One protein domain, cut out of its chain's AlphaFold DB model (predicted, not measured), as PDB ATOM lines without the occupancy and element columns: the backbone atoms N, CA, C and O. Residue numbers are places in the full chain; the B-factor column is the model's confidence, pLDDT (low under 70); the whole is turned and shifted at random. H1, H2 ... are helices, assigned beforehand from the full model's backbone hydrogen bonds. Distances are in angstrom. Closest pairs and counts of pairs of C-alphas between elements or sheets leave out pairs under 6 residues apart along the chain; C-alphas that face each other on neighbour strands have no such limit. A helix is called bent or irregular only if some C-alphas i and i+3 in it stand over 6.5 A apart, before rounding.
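This is residues 26 to 93 of the 287 residues of an uncharacterized protein of Cryomorphaceae bacterium (UniProt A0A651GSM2). Two long helices, H1 and H2, make an open, flat V: they come near each other at the tight turn that joins them, and from there their arms spread with empty space between. H1 is the longer arm, and H2 folds back beside it at 30 degrees. The printed part has 68 residues with two named helices, H1 then H2 along the chain, and no named strand, and its class is all helix. It is extended, with a radius of gyration of the C-alphas of 18.0 A, and its C-alphas span 54 by 34 by 6 A.

Begin with H1, residues 26 to 59, and go on through a tight link of 4 residues to H2, residues 64 to 92. Look near this link for the closest C-alphas of the two helices, those of Val 59 and Val 67, 6.3 A apart. The helices are close but not clearly touching, with 1 pair of C-alphas within 8 A. They run opposite ways at a shallow tilt of 30 degrees, and their centres are 21.8 A apart. Residues 26 to 54, which belong to H1, stand free, and so do residues 69 to 93, of which 69 to 92 belong to H2. In both H1 and H2, every backbone O i to N i+4 pair is within hydrogen-bond range.

Find C-alpha 26 at (141.454, 98.202, 48.536); from there H1 runs 48.1 A to C-alpha 59 at (187.547, 111.699, 45.353). Next find C-alpha 64 at (189.788, 117.105, 46.598), where H2 begins; it runs 41.9 A to C-alpha 92 at (149.727, 127.949, 40.892). Neither helix is bent.

The two C-alphas farthest apart are those of Gly 26 and Asp 63, at 54.2 A. The printed part has no cut. In the B-factor column you will find a mean pLDDT of 73.1 for the printed part, with residues 26 to 38, 41, 45 and 55 to 64 under 70.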
ATOM      1  N   GLY A  26     141.088  96.792  48.705       40.75
ATOM      2  CA  GLY A  26     141.454  98.202  48.536       40.75
ATOM      3  C   GLY A  26     142.636  98.603  49.421       40.75
ATOM      4  O   GLY A  26     143.572  99.241  48.943       40.75
ATOM      5  N   GLY A  27     142.657  98.133  50.671       44.28
ATOM      6  CA  GLY A  27     143.790  98.243  51.591       44.28
ATOM      7  C   GLY A  27     145.023  97.470  51.119       44.28
ATOM      8  O   GLY A  27     146.125  97.973  51.258       44.28
ATOM      9  N   ILE A  28     144.858  96.314  50.471       42.16
ATOM     10  CA  ILE A  28     145.916  95.483  49.874       42.16
ATOM     11  C   ILE A  28     146.418  96.113  48.574       42.16
ATOM     12  O   ILE A  28     147.615  96.065  48.328       42.16
ATOM     13  N   LYS A  29     145.560  96.741  47.759       42.19
ATOM     14  CA  LYS A  29     145.968  97.507  46.564       42.19
ATOM     15  C   LYS A  29     146.669  98.816  46.931       42.19
ATOM     16  O   LYS A  29     147.637  99.192  46.279       42.19
ATOM     17  N   ASN A  30     146.226  99.495  47.985       50.03
ATOM     18  CA  ASN A  30     146.911 100.674  48.515       50.03
ATOM     19  C   ASN A  30     148.212 100.285  49.225       50.03
ATOM     20  O   ASN A  30     149.229 100.924  48.980       50.03
ATOM     21  N   CYS A  31     148.231  99.186  49.989       47.47
ATOM     22  CA  CYS A  31     149.458  98.588  50.516       47.47
ATOM     23  C   CYS A  31     150.382  98.138  49.391       47.47
ATOM     24  O   CYS A  31     151.574  98.354  49.507       47.47
ATOM     25  N   SER A  32     149.890  97.555  48.296       55.25
ATOM     26  CA  SER A  32     150.749  97.103  47.197       55.25
ATOM     27  C   SER A  32     151.325  98.278  46.416       55.25
ATOM     28  O   SER A  32     152.500  98.241  46.072       55.25
ATOM     29  N   ARG A  33     150.562  99.360  46.210       55.44
ATOM     30  CA  ARG A  33     151.075 100.618  45.638       55.44
ATOM     31  C   ARG A  33     152.058 101.311  46.577       55.44
ATOM     32  O   ARG A  33     153.075 101.806  46.105       55.44
ATOM     33  N   PHE A  34     151.795 101.309  47.882       58.28
ATOM     34  CA  PHE A  34     152.694 101.860  48.894       58.28
ATOM     35  C   PHE A  34     153.983 101.040  49.009       58.28
ATOM     36  O   PHE A  34     155.066 101.606  48.971       58.28
ATOM     37  N   LEU A  35     153.886  99.709  49.051       59.25
ATOM     38  CA  LEU A  35     155.015  98.778  49.042       59.25
ATOM     39  C   LEU A  35     155.810  98.889  47.743       59.25
ATOM     40  O   LEU A  35     157.031  98.885  47.794       59.25
ATOM     41  N   PHE A  36     155.150  99.049  46.594       67.38
ATOM     42  CA  PHE A  36     155.817  99.259  45.309       67.38
ATOM     43  C   PHE A  36     156.533 100.613  45.257       67.38
ATOM     44  O   PHE A  36     157.684 100.682  44.830       67.38
ATOM     45  N   ALA A  37     155.901 101.686  45.741       62.97
ATOM     46  CA  ALA A  37     156.526 103.001  45.851       62.97
ATOM     47  C   ALA A  37     157.703 102.987  46.838       62.97
ATOM     48  O   ALA A  37     158.752 103.553  46.543       62.97
ATOM     49  N   MET A  38     157.558 102.293  47.969       61.12
ATOM     50  CA  MET A  38     158.603 102.098  48.972       61.12
ATOM     51  C   MET A  38     159.762 101.275  48.408       61.12
ATOM     52  O   MET A  38     160.910 101.665  48.573       61.12
ATOM     53  N   PHE A  39     159.482 100.198  47.676       73.62
ATOM     54  CA  PHE A  39     160.495  99.379  47.011       73.62
ATOM     55  C   PHE A  39     161.235 100.179  45.935       73.62
ATOM     56  O   PHE A  39     162.459 100.228  45.937       73.62
ATOM     57  N   THR A  40     160.502 100.923  45.102       71.19
ATOM     58  CA  THR A  40     161.080 101.840  44.105       71.19
ATOM     59  C   THR A  40     161.944 102.916  44.773       71.19
ATOM     60  O   THR A  40     163.002 103.284  44.262       71.19
ATOM     61  N   ALA A  41     161.517 103.445  45.923       63.25
ATOM     62  CA  ALA A  41     162.290 104.414  46.695       63.25
ATOM     63  C   ALA A  41     163.553 103.784  47.304       63.25
ATOM     64  O   ALA A  41     164.613 104.407  47.268       63.25
ATOM     65  N   MET A  42     163.468 102.548  47.801       70.06
ATOM     66  CA  MET A  42     164.612 101.789  48.314       70.06
ATOM     67  C   MET A  42     165.622 101.464  47.211       70.06
ATOM     68  O   MET A  42     166.816 101.647  47.426       70.06
ATOM     69  N   GLU A  43     165.172 101.074  46.017       78.88
ATOM     70  CA  GLU A  43     166.047 100.865  44.857       78.88
ATOM     71  C   GLU A  43     166.750 102.162  44.444       78.88
ATOM     72  O   GLU A  43     167.963 102.169  44.227       78.88
ATOM     73  N   LYS A  44     166.021 103.287  44.402       70.75
ATOM     74  CA  LYS A  44     166.609 104.611  44.143       70.75
ATOM     75  C   LYS A  44     167.638 104.994  45.206       70.75
ATOM     76  O   LYS A  44     168.698 105.505  44.855       70.75
ATOM     77  N   LEU A  45     167.359 104.717  46.481       64.00
ATOM     78  CA  LEU A  45     168.274 104.987  47.589       64.00
ATOM     79  C   LEU A  45     169.527 104.107  47.511       64.00
ATOM     80  O   LEU A  45     170.635 104.592  47.711       64.00
ATOM     81  N   GLN A  46     169.373 102.827  47.181       74.94
ATOM     82  CA  GLN A  46     170.488 101.899  47.030       74.94
ATOM     83  C   GLN A  46     171.375 102.278  45.838       74.94
ATOM     84  O   GLN A  46     172.603 102.218  45.942       74.94
ATOM     85  N   ARG A  47     170.766 102.734  44.737       76.75
ATOM     86  CA  ARG A  47     171.487 103.279  43.584       76.75
ATOM     87  C   ARG A  47     172.252 104.541  43.966       76.75
ATOM     88  O   ARG A  47     173.457 104.578  43.773       76.75
ATOM     89  N   PHE A  48     171.597 105.482  44.646       80.06
ATOM     90  CA  PHE A  48     172.241 106.687  45.169       80.06
ATOM     91  C   PHE A  48     173.420 106.371  46.099       80.06
ATOM     92  O   PHE A  48     174.481 106.956  45.949       80.06
ATOM     93  N   ILE A  49     173.275 105.424  47.034       72.88
ATOM     94  CA  ILE A  49     174.365 105.011  47.937       72.88
ATOM     95  C   ILE A  49     175.529 104.400  47.150       72.88
ATOM     96  O   ILE A  49     176.688 104.623  47.491       72.88
ATOM     97  N   THR A  50     175.232 103.623  46.108       78.81
ATOM     98  CA  THR A  50     176.251 103.008  45.248       78.81
ATOM     99  C   THR A  50     176.990 104.071  44.441       78.81
ATOM    100  O   THR A  50     178.218 104.111  44.469       78.81
ATOM    101  N   ASP A  51     176.253 104.984  43.810       73.88
ATOM    102  CA  ASP A  51     176.803 106.106  43.050       73.88
ATOM    103  C   ASP A  51     177.615 107.042  43.962       73.88
ATOM    104  O   ASP A  51     178.699 107.486  43.595       73.88
ATOM    105  N   PHE A  52     177.144 107.273  45.192       76.31
ATOM    106  CA  PHE A  52     177.849 108.061  46.201       76.31
ATOM    107  C   PHE A  52     179.145 107.389  46.667       76.31
ATOM    108  O   PHE A  52     180.129 108.082  46.896       76.31
ATOM    109  N   ARG A  53     179.178 106.055  46.791       70.06
ATOM    110  CA  ARG A  53     180.417 105.317  47.096       70.06
ATOM    111  C   ARG A  53     181.420 105.406  45.954       70.06
ATOM    112  O   ARG A  53     182.572 105.720  46.211       70.06
ATOM    113  N   ILE A  54     180.975 105.208  44.713       74.06
ATOM    114  CA  ILE A  54     181.824 105.354  43.519       74.06
ATOM    115  C   ILE A  54     182.391 106.774  43.438       74.06
ATOM    116  O   ILE A  54     183.577 106.950  43.172       74.06
ATOM    117  N   PHE A  55     181.556 107.778  43.710       69.88
ATOM    118  CA  PHE A  55     181.986 109.162  43.831       69.88
ATOM    119  C   PHE A  55     183.022 109.325  44.947       69.88
ATOM    120  O   PHE A  55     184.112 109.804  44.677       69.88
ATOM    121  N   ALA A  56     182.728 108.885  46.175       66.56
ATOM    122  CA  ALA A  56     183.636 108.982  47.320       66.56
ATOM    123  C   ALA A  56     184.998 108.310  47.064       66.56
ATOM    124  O   ALA A  56     186.027 108.846  47.473       66.56
ATOM    125  N   ASP A  57     185.013 107.183  46.352       68.31
ATOM    126  CA  ASP A  57     186.236 106.484  45.964       68.31
ATOM    127  C   ASP A  57     187.002 107.235  44.856       68.31
ATOM    128  O   ASP A  57     188.233 107.253  44.875       68.31
ATOM    129  N   SER A  58     186.318 107.920  43.927       66.19
ATOM    130  CA  SER A  58     186.980 108.754  42.909       66.19
ATOM    131  C   SER A  58     187.582 110.039  43.490       66.19
ATOM    132  O   SER A  58     188.639 110.479  43.031       66.19
ATOM    133  N   VAL A  59     186.990 110.581  44.565       60.78
ATOM    134  CA  VAL A  59     187.547 111.699  45.353       60.78
ATOM    135  C   VAL A  59     188.933 111.376  45.918       60.78
ATOM    136  O   VAL A  59     189.749 112.278  46.080       60.78
ATOM    137  N   ALA A  60     189.233 110.102  46.190       61.09
ATOM    138  CA  ALA A  60     190.544 109.684  46.686       61.09
ATOM    139  C   ALA A  60     191.657 109.752  45.617       61.09
ATOM    140  O   ALA A  60     192.835 109.635  45.957       61.09
ATOM    141  N   THR A  61     191.299 109.929  44.339       59.47
ATOM    142  CA  THR A  61     192.225 109.944  43.189       59.47
ATOM    143  C   THR A  61     192.252 111.263  42.406       59.47
ATOM    144  O   THR A  61     193.143 111.455  41.581       59.47
ATOM    145  N   GLU A  62     191.314 112.175  42.667       60.91
ATOM    146  CA  GLU A  62     191.232 113.518  42.071       60.91
ATOM    147  C   GLU A  62     191.643 114.605  43.081       60.91
ATOM    148  O   GLU A  62     191.720 114.347  44.284       60.91
ATOM    149  N   ASP A  63     191.903 115.837  42.619       69.56
ATOM    150  CA  ASP A  63     192.079 116.970  43.535       69.56
ATOM    151  C   ASP A  63     190.784 117.159  44.335       69.56
ATOM    152  O   ASP A  63     189.714 117.457  43.796       69.56
ATOM    153  N   PHE A  64     190.886 116.968  45.648       66.50
ATOM    154  CA  PHE A  64     189.788 117.105  46.598       66.50
ATOM    155  C   PHE A  64     189.046 118.448  46.454       66.50
ATOM    156  O   PHE A  64     187.842 118.526  46.712       66.50
ATOM    157  N   ASN A  65     189.732 119.502  45.996       70.56
ATOM    158  CA  ASN A  65     189.122 120.807  45.745       70.56
ATOM    159  C   ASN A  65     188.173 120.803  44.537       70.56
ATOM    160  O   ASN A  65     187.094 121.389  44.624       70.56
ATOM    161  N   ASP A  66     188.517 120.104  43.452       75.06
ATOM    162  CA  ASP A  66     187.672 120.008  42.251       75.06
ATOM    163  C   ASP A  66     186.376 119.252  42.553       75.06
ATOM    164  O   ASP A  66     185.286 119.616  42.106       75.06
ATOM    165  N   VAL A  67     186.484 118.210  43.372       72.38
ATOM    166  CA  VAL A  67     185.347 117.444  43.884       72.38
ATOM    167  C   VAL A  67     184.416 118.337  44.705       72.38
ATOM    168  O   VAL A  67     183.205 118.339  44.472       72.38
ATOM    169  N   ILE A  68     184.968 119.103  45.655       74.44
ATOM    170  CA  ILE A  68     184.197 120.045  46.476       74.44
ATOM    171  C   ILE A  68     183.468 121.055  45.587       74.44
ATOM    172  O   ILE A  68     182.293 121.339  45.825       74.44
ATOM    173  N   GLU A  69     184.131 121.580  44.560       78.44
ATOM    174  CA  GLU A  69     183.550 122.600  43.688       78.44
ATOM    175  C   GLU A  69     182.398 122.051  42.835       78.44
ATOM    176  O   GLU A  69     181.349 122.692  42.697       78.44
ATOM    177  N   ARG A  70     182.514 120.806  42.355       79.06
ATOM    178  CA  ARG A  70     181.396 120.111  41.695       79.06
ATOM    179  C   ARG A  70     180.238 119.855  42.656       79.06
ATOM    180  O   ARG A  70     179.088 120.077  42.280       79.06
ATOM    181  N   CYS A  71     180.512 119.446  43.896       80.81
ATOM    182  CA  CYS A  71     179.474 119.280  44.916       80.81
ATOM    183  C   CYS A  71     178.733 120.588  45.209       80.81
ATOM    184  O   CYS A  71     177.505 120.567  45.295       80.81
ATOM    185  N   LYS A  72     179.445 121.716  45.330       80.44
ATOM    186  CA  LYS A  72     178.818 123.038  45.494       80.44
ATOM    187  C   LYS A  72     177.946 123.391  44.299       80.44
ATOM    188  O   LYS A  72     176.791 123.734  44.494       80.44
ATOM    189  N   THR A  73     178.451 123.203  43.081       87.25
ATOM    190  CA  THR A  73     177.694 123.482  41.850       87.25
ATOM    191  C   THR A  73     176.387 122.683  41.798       87.25
ATOM    192  O   THR A  73     175.330 123.224  41.481       87.25
ATOM    193  N   VAL A  74     176.434 121.392  42.149       85.25
ATOM    194  CA  VAL A  74     175.237 120.539  42.223       85.25
ATOM    195  C   VAL A  74     174.291 121.001  43.332       85.25
ATOM    196  O   VAL A  74     173.078 121.035  43.121       85.25
ATOM    197  N   LEU A  75     174.822 121.366  44.502       88.12
ATOM    198  CA  LEU A  75     174.026 121.855  45.624       88.12
ATOM    199  C   LEU A  75     173.332 123.185  45.296       88.12
ATOM    200  O   LEU A  75     172.143 123.322  45.574       88.12
ATOM    201  N   ASP A  76     174.036 124.121  44.666       90.19
ATOM    202  CA  ASP A  76     173.492 125.402  44.216       90.19
ATOM    203  C   ASP A  76     172.391 125.180  43.174       90.19
ATOM    204  O   ASP A  76     171.289 125.713  43.313       90.19
ATOM    205  N   GLY A  77     172.628 124.299  42.196       90.12
ATOM    206  CA  GLY A  77     171.606 123.897  41.228       90.12
ATOM    207  C   GLY A  77     170.368 123.280  41.890       90.12
ATOM    208  O   GLY A  77     169.239 123.611  41.532       90.12
ATOM    209  N   PHE A  78     170.551 122.428  42.903       90.31
ATOM    210  CA  PHE A  78     169.440 121.857  43.667       90.31
ATOM    211  C   PHE A  78     168.666 122.920  44.461       90.31
ATOM    212  O   PHE A  78     167.436 122.861  44.531       90.31
ATOM    213  N   ILE A  79     169.363 123.897  45.049       91.75
ATOM    214  CA  ILE A  79     168.739 125.017  45.762       91.75
ATOM    215  C   ILE A  79     167.874 125.843  44.807       91.75
ATOM    216  O   ILE A  79     166.742 126.163  45.172       91.75
ATOM    217  N   GLU A  80     168.356 126.150  43.601       92.06
ATOM    218  CA  GLU A  80     167.573 126.892  42.604       92.06
ATOM    219  C   GLU A  80     166.341 126.106  42.145       92.06
ATOM    220  O   GLU A  80     165.230 126.625  42.227       92.06
ATOM    221  N   VAL A  81     166.482 124.817  41.819       91.88
ATOM    222  CA  VAL A  81     165.327 123.960  41.482       91.88
ATOM    223  C   VAL A  81     164.306 123.920  42.624       91.88
ATOM    224  O   VAL A  81     163.097 123.968  42.394       91.88
ATOM    225  N   LYS A  82     164.771 123.859  43.878       92.50
ATOM    226  CA  LYS A  82     163.885 123.885  45.046       92.50
ATOM    227  C   LYS A  82     163.173 125.234  45.193       92.50
ATOM    228  O   LYS A  82     161.999 125.247  45.558       92.50
ATOM    229  N   LYS A  83     163.851 126.356  44.926       92.25
ATOM    230  CA  LYS A  83     163.229 127.690  44.924       92.25
ATOM    231  C   LYS A  83     162.163 127.792  43.840       92.25
ATOM    232  O   LYS A  83     161.062 128.240  44.149       92.25
ATOM    233  N   ASP A  84     162.454 127.322  42.631       88.69
ATOM    234  CA  ASP A  84     161.505 127.319  41.516       88.69
ATOM    235  C   ASP A  84     160.271 126.473  41.835       88.69
ATOM    236  O   ASP A  84     159.148 126.931  41.637       88.69
ATOM    237  N   ALA A  85     160.454 125.286  42.424       85.38
ATOM    238  CA  ALA A  85     159.346 124.441  42.867       85.38
ATOM    239  C   ALA A  85     158.469 125.137  43.926       85.38
ATOM    240  O   ALA A  85     157.247 125.145  43.805       85.38
ATOM    241  N   ILE A  86     159.079 125.786  44.927       88.25
ATOM    242  CA  ILE A  86     158.343 126.547  45.951       88.25
ATOM    243  C   ILE A  86     157.604 127.738  45.327       88.25
ATOM    244  O   ILE A  86     156.463 128.024  45.691       88.25
ATOM    245  N   MET A  87     158.237 128.461  44.403       89.38
ATOM    246  CA  MET A  87     157.605 129.586  43.710       89.38
ATOM    247  C   MET A  87     156.444 129.121  42.832       89.38
ATOM    248  O   MET A  87     155.404 129.780  42.803       89.38
ATOM    249  N   HIS A  88     156.580 127.972  42.173       84.31
ATOM    250  CA  HIS A  88     155.506 127.345  41.413       84.31
ATOM    251  C   HIS A  88     154.325 126.962  42.318       84.31
ATOM    252  O   HIS A  88     153.207 127.405  42.063       84.31
ATOM    253  N   GLU A  89     154.565 126.258  43.432       85.50
ATOM    254  CA  GLU A  89     153.513 125.917  44.407       85.50
ATOM    255  C   GLU A  89     152.783 127.166  44.924       85.50
ATOM    256  O   GLU A  89     151.559 127.172  45.040       85.50
ATOM    257  N   ARG A  90     153.514 128.258  45.184       85.31
ATOM    258  CA  ARG A  90     152.934 129.524  45.666       85.31
ATOM    259  C   ARG A  90     152.118 130.282  44.622       85.31
ATOM    260  O   ARG A  90     151.254 131.062  45.012       85.31
ATOM    261  N   THR A  91     152.430 130.132  43.337       85.06
ATOM    262  CA  THR A  91     151.784 130.894  42.253       85.06
ATOM    263  C   THR A  91     150.642 130.136  41.593       85.06
ATOM    264  O   THR A  91     149.695 130.773  41.141       85.06
ATOM    265  N   VAL A  92     150.715 128.804  41.563       82.56
ATOM    266  CA  VAL A  92     149.727 127.949  40.892       82.56
ATOM    267  C   VAL A  92     148.786 127.280  41.888       82.56
ATOM    268  O   VAL A  92     147.595 127.200  41.616       82.56
ATOM    269  N   ALA A  93     149.298 126.835  43.042       84.81
ATOM    270  CA  ALA A  93     148.533 126.083  44.037       84.81
ATOM    271  C   ALA A  93     147.739 124.903  43.431       84.81
ATOM    272  O   ALA A  93     146.586 124.675  43.782       84.81
TER     273      ALA A  93